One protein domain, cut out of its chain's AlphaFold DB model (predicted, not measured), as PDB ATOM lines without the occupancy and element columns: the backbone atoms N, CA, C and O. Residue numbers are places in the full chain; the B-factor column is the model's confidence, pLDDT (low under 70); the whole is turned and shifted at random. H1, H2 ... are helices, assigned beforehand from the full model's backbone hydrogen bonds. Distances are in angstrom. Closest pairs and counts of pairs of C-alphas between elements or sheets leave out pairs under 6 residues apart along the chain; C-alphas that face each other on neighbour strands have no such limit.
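This is residues 35 to 116 of the 127 residues of an uncharacterized protein of Rhodococcus cavernicola (UniProt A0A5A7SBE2). Two helices, H2 and H3, stand end to end in nearly one line with a small loop of residues 80 to 85 between them, and H1 lies side by side with H3, running the other way. H1's last residues reach the end of H2, the link after H1 folds the chain back into H2, and residues 106 to 116, the last part of H3, stick out as a free arm. The printed part has 82 residues with three named helices, H1, H2 and H3 in that order, and no named strand; its class is all helix. It is extended, with a radius of gyration of the C-alphas of 19.4 A and spans of 71 by 20 by 11 A.

Begin with H1, residues 35 to 56, and compare it with H3, residues 86 to 116: they touch, with 21 pairs of C-alphas within 8 A. Their closest C-alphas are those of Leu 36 and Arg 101, 5.8 A apart. They run opposite ways at a shallow tilt of 17 degrees. Now look at H2, residues 66 to 79: H1 touches it with residues 53 to 56 alone, and H2 touches H1 with residues 75 to 79 alone. The closest C-alphas of this pair are those of Val 56 and Gly 79, 5.4 A apart. H1 and H2 form a helical hairpin, running opposite ways at a shallow tilt of 11 degrees. H2 and H3 touch only at the corner by their link, and only just, with 3 pairs of C-alphas within 8 A; the closest are those of Gly 79 and Ile 86, 5.3 A apart. They run the same way at a shallow tilt of 10 degrees, and their centres are 37.3 A apart. In H2 and H3 every O i to N i+4 pair is within hydrogen-bond range; in H1 16 of 18 are.

Find C-alpha 35 at (148.197, 164.608, 210.798); from there H1 runs 31.5 A to C-alpha 56 at (155.070, 192.308, 197.480). H2 begins at C-alpha 66, (165.333, 205.901, 187.505), and runs 20.3 A to C-alpha 79. H3, the longest helix with 31 residues, runs 45.5 A from C-alpha 86 to C-alpha 116 at (137.969, 144.000, 204.886).

The outline is only just a rod, and the C-alphas of Phe 65 and Phe 116 are the two farthest apart, at 71.3 A. Without residues 106 to 116, which stand free, the body spans 54 by 19 by 9 A. The printed part has no cut. Both links are short, with 9 residues between H1 and H2 and 6 between H2 and H3. The mean pLDDT of the printed part is 83.9; look for values under 70 at residues 57 to 61 and 81 to 82.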
ATOM      1  N   CYS A  35     147.215 164.253 211.817       93.62
ATOM      2  CA  CYS A  35     148.197 164.608 210.798       93.62
ATOM      3  C   CYS A  35     147.548 165.202 209.540       93.62
ATOM      4  O   CYS A  35     148.099 166.143 208.976       93.62
ATOM      5  N   LEU A  36     146.397 164.681 209.099       94.81
ATOM      6  CA  LEU A  36     145.648 165.251 207.974       94.81
ATOM      7  C   LEU A  36     145.175 166.672 208.293       94.81
ATOM      8  O   LEU A  36     145.415 167.570 207.493       94.81
ATOM      9  N   ALA A  37     144.599 166.883 209.481       96.25
ATOM     10  CA  ALA A  37     144.178 168.209 209.931       96.25
ATOM     11  C   ALA A  37     145.359 169.192 209.975       96.25
ATOM     12  O   ALA A  37     145.268 170.288 209.434       96.25
ATOM     13  N   ALA A  38     146.504 168.770 210.518       96.19
ATOM     14  CA  ALA A  38     147.713 169.591 210.532       96.19
ATOM     15  C   ALA A  38     148.239 169.914 209.121       96.19
ATOM     16  O   ALA A  38     148.757 171.008 208.897       96.19
ATOM     17  N   CYS A  39     148.121 168.987 208.161       95.50
ATOM     18  CA  CYS A  39     148.480 169.260 206.767       95.50
ATOM     19  C   CYS A  39     147.540 170.298 206.143       95.50
ATOM     20  O   CYS A  39     148.015 171.192 205.448       95.50
ATOM     21  N   ASP A  40     146.236 170.198 206.398       96.06
ATOM     22  CA  ASP A  40     145.250 171.150 205.880       96.06
ATOM     23  C   ASP A  40     145.447 172.551 206.491       96.06
ATOM     24  O   ASP A  40     145.488 173.535 205.749       96.06
ATOM     25  N   ASP A  41     145.685 172.648 207.803       97.31
ATOM     26  CA  ASP A  41     146.005 173.914 208.481       97.31
ATOM     27  C   ASP A  41     147.280 174.558 207.915       97.31
ATOM     28  O   ASP A  41     147.345 175.772 207.697       97.31
ATOM     29  N   LEU A  42     148.307 173.746 207.640       93.44
ATOM     30  CA  LEU A  42     149.549 174.229 207.045       93.44
ATOM     31  C   LEU A  42     149.337 174.720 205.608       93.44
ATOM     32  O   LEU A  42     149.877 175.763 205.241       93.44
ATOM     33  N   LEU A  43     148.546 174.012 204.798       94.88
ATOM     34  CA  LEU A  43     148.214 174.449 203.437       94.88
ATOM     35  C   LEU A  43     147.470 175.788 203.442       94.88
ATOM     36  O   LEU A  43     147.838 176.670 202.664       94.88
ATOM     37  N   LEU A  44     146.509 175.970 204.353       95.62
ATOM     38  CA  LEU A  44     145.806 177.243 204.538       95.62
ATOM     39  C   LEU A  44     146.775 178.374 204.904       95.62
ATOM     40  O   LEU A  44     146.770 179.425 204.267       95.62
ATOM     41  N   GLY A  45     147.679 178.144 205.860       93.75
ATOM     42  CA  GLY A  45     148.696 179.137 206.216       93.75
ATOM     43  C   GLY A  45     149.606 179.511 205.039       93.75
ATOM     44  O   GLY A  45     149.982 180.672 204.878       93.75
ATOM     45  N   LEU A  46     149.940 178.552 204.173       91.06
ATOM     46  CA  LEU A  46     150.735 178.813 202.969       91.06
ATOM     47  C   LEU A  46     149.957 179.565 201.890       91.06
ATOM     48  O   LEU A  46     150.555 180.353 201.158       91.06
ATOM     49  N   GLU A  47     148.650 179.342 201.773       90.69
ATOM     50  CA  GLU A  47     147.761 180.148 200.929       90.69
ATOM     51  C   GLU A  47     147.679 181.593 201.419       90.69
ATOM     52  O   GLU A  47     147.811 182.514 200.612       90.69
ATOM     53  N   ASP A  48     147.573 181.810 202.728       91.25
ATOM     54  CA  ASP A  48     147.579 183.153 203.311       91.25
ATOM     55  C   ASP A  48     148.899 183.888 203.036       91.25
ATOM     56  O   ASP A  48     148.899 185.056 202.633       91.25
ATOM     57  N   ILE A  49     150.037 183.204 203.186       87.00
ATOM     58  CA  ILE A  49     151.352 183.786 202.881       87.00
ATOM     59  C   ILE A  49     151.494 184.069 201.381       87.00
ATOM     60  O   ILE A  49     152.054 185.101 201.013       87.00
ATOM     61  N   GLU A  50     150.983 183.201 200.507       85.69
ATOM     62  CA  GLU A  50     150.986 183.448 199.061       85.69
ATOM     63  C   GLU A  50     150.168 184.695 198.715       85.69
ATOM     64  O   GLU A  50     150.660 185.570 197.998       85.69
ATOM     65  N   ASN A  51     148.976 184.835 199.300       84.88
ATOM     66  CA  ASN A  51     148.129 186.013 199.138       84.88
ATOM     67  C   ASN A  51     148.856 187.294 199.580       84.88
ATOM     68  O   ASN A  51     148.860 188.279 198.839       84.88
ATOM     69  N   LEU A  52     149.548 187.279 200.723       83.25
ATOM     70  CA  LEU A  52     150.392 188.400 201.166       83.25
ATOM     71  C   LEU A  52     151.572 188.648 200.213       83.25
ATOM     72  O   LEU A  52     151.901 189.796 199.903       83.25
ATOM     73  N   GLY A  53     152.187 187.582 199.701       77.75
ATOM     74  CA  GLY A  53     153.279 187.634 198.732       77.75
ATOM     75  C   GLY A  53     152.892 188.348 197.436       77.75
ATOM     76  O   GLY A  53     153.700 189.109 196.901       77.75
ATOM     77  N   THR A  54     151.645 188.210 196.973       74.94
ATOM     78  CA  THR A  54     151.155 188.949 195.792       74.94
ATOM     79  C   THR A  54     151.184 190.470 195.977       74.94
ATOM     80  O   THR A  54     151.385 191.201 195.005       74.94
ATOM     81  N   MET A  55     151.070 190.974 197.211       74.00
ATOM     82  CA  MET A  55     151.207 192.408 197.489       74.00
ATOM     83  C   MET A  55     152.656 192.877 197.303       74.00
ATOM     84  O   MET A  55     152.895 193.957 196.770       74.00
ATOM     85  N   VAL A  56     153.631 192.035 197.656       71.12
ATOM     86  CA  VAL A  56     155.070 192.308 197.480       71.12
ATOM     87  C   VAL A  56     155.473 192.315 196.001       71.12
ATOM     88  O   VAL A  56     156.464 192.936 195.628       71.12
ATOM     89  N   GLN A  57     154.697 191.679 195.124       67.94
ATOM     90  CA  GLN A  57     154.927 191.723 193.674       67.94
ATOM     91  C   GLN A  57     154.555 193.077 193.053       67.94
ATOM     92  O   GLN A  57     154.985 193.382 191.941       67.94
ATOM     93  N   ARG A  58     153.766 193.896 193.757       67.75
ATOM     94  CA  ARG A  58     153.276 195.199 193.297       67.75
ATOM     95  C   ARG A  58     153.838 196.330 194.158       67.75
ATOM     96  O   ARG A  58     153.084 197.093 194.747       67.75
ATOM     97  N   VAL A  59     155.167 196.433 194.234       69.62
ATOM     98  CA  VAL A  59     155.811 197.585 194.885       69.62
ATOM     99  C   VAL A  59     155.721 198.799 193.961       69.62
ATOM    100  O   VAL A  59     156.436 198.883 192.963       69.62
ATOM    101  N   ASP A  60     154.832 199.728 194.293       67.88
ATOM    102  CA  ASP A  60     154.736 201.060 193.702       67.88
ATOM    103  C   ASP A  60     155.226 202.139 194.696       67.88
ATOM    104  O   ASP A  60     155.779 201.837 195.752       67.88
ATOM    105  N   GLY A  61     155.135 203.421 194.329       69.88
ATOM    106  CA  GLY A  61     155.420 204.524 195.263       69.88
ATOM    107  C   GLY A  61     156.897 204.883 195.492       69.88
ATOM    108  O   GLY A  61     157.184 205.748 196.314       69.88
ATOM    109  N   MET A  62     157.841 204.314 194.732       76.31
ATOM    110  CA  MET A  62     159.286 204.579 194.896       76.31
ATOM    111  C   MET A  62     159.782 205.887 194.236       76.31
ATOM    112  O   MET A  62     160.984 206.144 194.179       76.31
ATOM    113  N   GLY A  63     158.862 206.735 193.759       75.88
ATOM    114  CA  GLY A  63     159.155 208.006 193.084       75.88
ATOM    115  C   GLY A  63     159.441 207.871 191.580       75.88
ATOM    116  O   GLY A  63     159.558 206.773 191.049       75.88
ATOM    117  N   GLY A  64     159.529 209.007 190.879       80.50
ATOM    118  CA  GLY A  64     159.686 209.062 189.414       80.50
ATOM    119  C   GLY A  64     161.128 209.014 188.895       80.50
ATOM    120  O   GLY A  64     161.339 209.168 187.697       80.50
ATOM    121  N   PHE A  65     162.116 208.847 189.774       84.31
ATOM    122  CA  PHE A  65     163.526 208.742 189.386       84.31
ATOM    123  C   PHE A  65     163.857 207.331 188.881       84.31
ATOM    124  O   PHE A  65     163.221 206.356 189.291       84.31
ATOM    125  N   ASP A  66     164.889 207.198 188.045       82.31
ATOM    126  CA  ASP A  66     165.333 205.901 187.505       82.31
ATOM    127  C   ASP A  66     165.660 204.886 188.617       82.31
ATOM    128  O   ASP A  66     165.273 203.722 188.543       82.31
ATOM    129  N   SER A  67     166.261 205.345 189.720       83.12
ATOM    130  CA  SER A  67     166.554 204.514 190.896       83.12
ATOM    131  C   SER A  67     165.301 203.955 191.587       83.12
ATOM    132  O   SER A  67     165.337 202.856 192.139       83.12
ATOM    133  N   GLY A  68     164.178 204.679 191.536       81.19
ATOM    134  CA  GLY A  68     162.892 204.209 192.055       81.19
ATOM    135  C   GLY A  68     162.337 203.043 191.234       81.19
ATOM    136  O   GLY A  68     161.855 202.059 191.797       81.19
ATOM    137  N   HIS A  69     162.486 203.110 189.908       81.62
ATOM    138  CA  HIS A  69     162.084 202.041 188.992       81.62
ATOM    139  C   HIS A  69     162.959 200.791 189.155       81.62
ATOM    140  O   HIS A  69     162.439 199.674 189.195       81.62
ATOM    141  N   GLU A  70     164.276 200.961 189.304       84.12
ATOM    142  CA  GLU A  70     165.198 199.845 189.554       84.12
ATOM    143  C   GLU A  70     164.888 199.121 190.869       84.12
ATOM    144  O   GLU A  70     164.881 197.887 190.918       84.12
ATOM    145  N   LEU A  71     164.588 199.869 191.933       81.12
ATOM    146  CA  LEU A  71     164.270 199.292 193.235       81.12
ATOM    147  C   LEU A  71     162.930 198.545 193.219       81.12
ATOM    148  O   LEU A  71     162.856 197.419 193.715       81.12
ATOM    149  N   ALA A  72     161.903 199.110 192.576       81.38
ATOM    150  CA  ALA A  72     160.628 198.426 192.352       81.38
ATOM    151  C   ALA A  72     160.815 197.114 191.565       81.38
ATOM    152  O   ALA A  72     160.279 196.073 191.950       81.38
ATOM    153  N   ALA A  73     161.649 197.119 190.519       81.44
ATOM    154  CA  ALA A  73     161.958 195.918 189.743       81.44
ATOM    155  C   ALA A  73     162.703 194.848 190.567       81.44
ATOM    156  O   ALA A  73     162.432 193.654 190.423       81.44
ATOM    157  N   MET A  74     163.630 195.249 191.443       80.06
ATOM    158  CA  MET A  74     164.347 194.325 192.329       80.06
ATOM    159  C   MET A  74     163.426 193.674 193.366       80.06
ATOM    160  O   MET A  74     163.510 192.460 193.571       80.06
ATOM    161  N   PHE A  75     162.529 194.440 193.991       77.31
ATOM    162  CA  PHE A  75     161.540 193.883 194.919       77.31
ATOM    163  C   PHE A  75     160.517 192.995 194.207       77.31
ATOM    164  O   PHE A  75     160.240 191.895 194.689       77.31
ATOM    165  N   GLY A  76     160.056 193.396 193.018       76.12
ATOM    166  CA  GLY A  76     159.184 192.574 192.180       76.12
ATOM    167  C   GLY A  76     159.785 191.195 191.893       76.12
ATOM    168  O   GLY A  76     159.110 190.188 192.084       76.12
ATOM    169  N   LYS A  77     161.083 191.123 191.556       77.00
ATOM    170  CA  LYS A  77     161.801 189.849 191.331       77.00
ATOM    171  C   LYS A  77     161.931 188.972 192.580       77.00
ATOM    172  O   LYS A  77     162.018 187.754 192.454       77.00
ATOM    173  N   LYS A  78     161.964 189.564 193.780       74.12
ATOM    174  CA  LYS A  78     161.943 188.807 195.046       74.12
ATOM    175  C   LYS A  78     160.553 188.239 195.344       74.12
ATOM    176  O   LYS A  78     160.457 187.160 195.925       74.12
ATOM    177  N   GLY A  79     159.495 188.943 194.939       70.38
ATOM    178  CA  GLY A  79     158.110 188.493 195.095       70.38
ATOM    179  C   GLY A  79     157.645 187.480 194.040       70.38
ATOM    180  O   GLY A  79     156.876 186.584 194.379       70.38
ATOM    181  N   ALA A  80     158.081 187.622 192.782       71.31
ATOM    182  CA  ALA A  80     157.694 186.770 191.650       71.31
ATOM    183  C   ALA A  80     158.802 186.597 190.605       71.31
ATOM    184  O   ALA A  80     159.495 187.552 190.251       71.31
ATOM    185  N   GLY A  81     158.876 185.404 190.007       66.88
ATOM    186  CA  GLY A  81     159.559 185.173 188.724       66.88
ATOM    187  C   GLY A  81     161.092 185.239 188.750       66.88
ATOM    188  O   GLY A  81     161.723 185.097 187.701       66.88
ATOM    189  N   GLY A  82     161.696 185.452 189.920       69.94
ATOM    190  CA  GLY A  82     163.124 185.261 190.160       69.94
ATOM    191  C   GLY A  82     163.441 183.829 190.602       69.94
ATOM    192  O   GLY A  82     162.569 183.100 191.052       69.94
ATOM    193  N   THR A  83     164.705 183.423 190.506       72.06
ATOM    194  CA  THR A  83     165.175 182.222 191.214       72.06
ATOM    195  C   THR A  83     165.095 182.470 192.719       72.06
ATOM    196  O   THR A  83     165.476 183.552 193.169       72.06
ATOM    197  N   ASP A  84     164.592 181.491 193.472       71.88
ATOM    198  CA  ASP A  84     164.354 181.598 194.921       71.88
ATOM    199  C   ASP A  84     163.373 182.724 195.293       71.88
ATOM    200  O   ASP A  84     163.432 183.300 196.383       71.88
ATOM    201  N   SER A  85     162.464 183.068 194.377       80.75
ATOM    202  CA  SER A  85     161.371 183.982 194.676       80.75
ATOM    203  C   SER A  85     160.387 183.352 195.660       80.75
ATOM    204  O   SER A  85     160.233 182.129 195.742       80.75
ATOM    205  N   ILE A  86     159.691 184.206 196.412       81.12
ATOM    206  CA  ILE A  86     158.739 183.773 197.443       81.12
ATOM    207  C   ILE A  86     157.669 182.848 196.845       81.12
ATOM    208  O   ILE A  86     157.364 181.813 197.430       81.12
ATOM    209  N   ASP A  87     157.157 183.155 195.651       81.44
ATOM    210  CA  ASP A  87     156.168 182.317 194.969       81.44
ATOM    211  C   ASP A  87     156.721 180.932 194.586       81.44
ATOM    212  O   ASP A  87     156.013 179.933 194.703       81.44
ATOM    213  N   GLN A  88     157.988 180.839 194.166       83.81
ATOM    214  CA  GLN A  88     158.615 179.559 193.842       83.81
ATOM    215  C   GLN A  88     158.786 178.695 195.096       83.81
ATOM    216  O   GLN A  88     158.441 177.513 195.075       83.81
ATOM    217  N   ILE A  89     159.289 179.281 196.182       86.00
ATOM    218  CA  ILE A  89     159.533 178.575 197.446       86.00
ATOM    219  C   ILE A  89     158.212 178.109 198.070       86.00
ATOM    220  O   ILE A  89     158.112 176.969 198.522       86.00
ATOM    221  N   LEU A  90     157.179 178.959 198.058       88.12
ATOM    222  CA  LEU A  90     155.856 178.600 198.575       88.12
ATOM    223  C   LEU A  90     155.226 177.455 197.781       88.12
ATOM    224  O   LEU A  90     154.693 176.532 198.395       88.12
ATOM    225  N   ARG A  91     155.329 177.464 196.444       87.12
ATOM    226  CA  ARG A  91     154.855 176.344 195.612       87.12
ATOM    227  C   ARG A  91     155.561 175.038 195.960       87.12
ATOM    228  O   ARG A  91     154.888 174.057 196.245       87.12
ATOM    229  N   GLN A  92     156.892 175.048 196.034       88.12
ATOM    230  CA  GLN A  92     157.660 173.858 196.417       88.12
ATOM    231  C   GLN A  92     157.252 173.331 197.796       88.12
ATOM    232  O   GLN A  92     157.147 172.123 198.000       88.12
ATOM    233  N   HIS A  93     156.999 174.224 198.754       88.56
ATOM    234  CA  HIS A  93     156.566 173.806 200.079       88.56
ATOM    235  C   HIS A  93     155.148 173.217 200.064       88.56
ATOM    236  O   HIS A  93     154.929 172.162 200.659       88.56
ATOM    237  N   LYS A  94     154.210 173.828 199.326       91.50
ATOM    238  CA  LYS A  94     152.862 173.277 199.113       91.50
ATOM    239  C   LYS A  94     152.906 171.891 198.475       91.50
ATOM    240  O   LYS A  94     152.203 171.004 198.948       91.50
ATOM    241  N   ASP A  95     153.755 171.677 197.472       91.25
ATOM    242  CA  ASP A  95     153.899 170.376 196.807       91.25
ATOM    243  C   ASP A  95     154.304 169.276 197.800       91.25
ATOM    244  O   ASP A  95     153.714 168.193 197.820       91.25
ATOM    245  N   VAL A  96     155.258 169.571 198.692       92.12
ATOM    246  CA  VAL A  96     155.683 168.629 199.737       92.12
ATOM    247  C   VAL A  96     154.557 168.356 200.738       92.12
ATOM    248  O   VAL A  96     154.320 167.196 201.071       92.12
ATOM    249  N   VAL A  97     153.828 169.379 201.195       93.81
ATOM    250  CA  VAL A  97     152.721 169.200 202.157       93.81
ATOM    251  C   VAL A  97     151.544 168.440 201.529       93.81
ATOM    252  O   VAL A  97     150.945 167.578 202.173       93.81
ATOM    253  N   CYS A  98     151.249 168.671 200.249       93.56
ATOM    254  CA  CYS A  98     150.278 167.873 199.500       93.56
ATOM    255  C   CYS A  98     150.703 166.401 199.433       93.56
ATOM    256  O   CYS A  98     149.908 165.513 199.739       93.56
ATOM    257  N   LEU A  99     151.974 166.133 199.115       93.31
ATOM    258  CA  LEU A  99     152.510 164.774 199.087       93.31
ATOM    259  C   LEU A  99     152.426 164.088 200.463       93.31
ATOM    260  O   LEU A  99     152.105 162.897 200.540       93.31
ATOM    261  N   MET A 100     152.675 164.827 201.548       93.06
ATOM    262  CA  MET A 100     152.495 164.352 202.924       93.06
ATOM    263  C   MET A 100     151.055 163.918 203.184       93.06
ATOM    264  O   MET A 100     150.814 162.775 203.586       93.06
ATOM    265  N   ARG A 101     150.099 164.812 202.914       93.94
ATOM    266  CA  ARG A 101     148.670 164.567 203.121       93.94
ATOM    267  C   ARG A 101     148.195 163.342 202.343       93.94
ATOM    268  O   ARG A 101     147.556 162.457 202.913       93.94
ATOM    269  N   ASP A 102     148.564 163.252 201.070       92.69
ATOM    270  CA  ASP A 102     148.165 162.153 200.190       92.69
ATOM    271  C   ASP A 102     148.764 160.812 200.644       92.69
ATOM    272  O   ASP A 102     148.111 159.769 200.568       92.69
ATOM    273  N   THR A 103     149.992 160.832 201.168       92.88
ATOM    274  CA  THR A 103     150.647 159.653 201.753       92.88
ATOM    275  C   THR A 103     149.896 159.145 202.979       92.88
ATOM    276  O   THR A 103     149.619 157.947 203.088       92.88
ATOM    277  N   ILE A 104     149.526 160.050 203.889       92.69
ATOM    278  CA  ILE A 104     148.767 159.707 205.096       92.69
ATOM    279  C   ILE A 104     147.398 159.142 204.708       92.69
ATOM    280  O   ILE A 104     147.027 158.066 205.181       92.69
ATOM    281  N   ALA A 105     146.683 159.796 203.790       91.06
ATOM    282  CA  ALA A 105     145.388 159.324 203.305       91.06
ATOM    283  C   ALA A 105     145.479 157.916 202.687       91.06
ATOM    284  O   ALA A 105     144.659 157.046 202.996       91.06
ATOM    285  N   ALA A 106     146.508 157.661 201.872       89.56
ATOM    286  CA  ALA A 106     146.737 156.352 201.266       89.56
ATOM    287  C   ALA A 106     146.982 155.253 202.314       89.56
ATOM    288  O   ALA A 106     146.478 154.141 202.157       89.56
ATOM    289  N   SER A 107     147.702 155.559 203.400       88.94
ATOM    290  CA  SER A 107     147.987 154.575 204.457       88.94
ATOM    291  C   SER A 107     146.713 154.083 205.163       88.94
ATOM    292  O   SER A 107     146.550 152.887 205.403       88.94
ATOM    293  N   VAL A 108     145.755 154.984 205.411       88.00
ATOM    294  CA  VAL A 108     144.469 154.658 206.056       88.00
ATOM    295  C   VAL A 108     143.565 153.846 205.123       88.00
ATOM    296  O   VAL A 108     142.895 152.900 205.552       88.00
ATOM    297  N   GLN A 109     143.551 154.185 203.832       86.31
ATOM    298  CA  GLN A 109     142.783 153.449 202.823       86.31
ATOM    299  C   GLN A 109     143.303 152.016 202.645       86.31
ATOM    300  O   GLN A 109     142.509 151.070 202.583       86.31
ATOM    301  N   ALA A 110     144.628 151.844 202.602       84.31
ATOM    302  CA  ALA A 110     145.258 150.531 202.502       84.31
ATOM    303  C   ALA A 110     144.909 149.644 203.708       84.31
ATOM    304  O   ALA A 110     144.535 148.485 203.526       84.31
ATOM    305  N   MET A 111     144.938 150.204 204.922       82.25
ATOM    306  CA  MET A 111     144.534 149.505 206.147       82.25
ATOM    307  C   MET A 111     143.079 149.033 206.098       82.25
ATOM    308  O   MET A 111     142.808 147.852 206.293       82.25
ATOM    309  N   THR A 112     142.152 149.927 205.742       81.25
ATOM    310  CA  THR A 112     140.719 149.594 205.646       81.25
ATOM    311  C   THR A 112     140.467 148.460 204.643       81.25
ATOM    312  O   THR A 112     139.637 147.578 204.867       81.25
ATOM    313  N   SER A 113     141.216 148.458 203.536       80.94
ATOM    314  CA  SER A 113     141.120 147.431 202.494       80.94
ATOM    315  C   SER A 113     141.643 146.070 202.971       80.94
ATOM    316  O   SER A 113     141.031 145.038 202.686       80.94
ATOM    317  N   LEU A 114     142.751 146.060 203.721       81.19
ATOM    318  CA  LEU A 114     143.320 144.851 204.320       81.19
ATOM    319  C   LEU A 114     142.417 144.267 205.410       81.19
ATOM    320  O   LEU A 114     142.202 143.054 205.421       81.19
ATOM    321  N   ASP A 115     141.830 145.100 206.270       80.00
ATOM    322  CA  ASP A 115     140.887 144.650 207.301       80.00
ATOM    323  C   ASP A 115     139.649 143.989 206.683       80.00
ATOM    324  O   ASP A 115     139.238 142.904 207.106       80.00
ATOM    325  N   PHE A 116     139.095 144.579 205.620       79.31
ATOM    326  CA  PHE A 116     137.969 144.000 204.886       79.31
ATOM    327  C   PHE A 116     138.321 142.658 204.218       79.31
ATOM    328  O   PHE A 116     137.527 141.710 204.253       79.31
TER     329      PHE A 116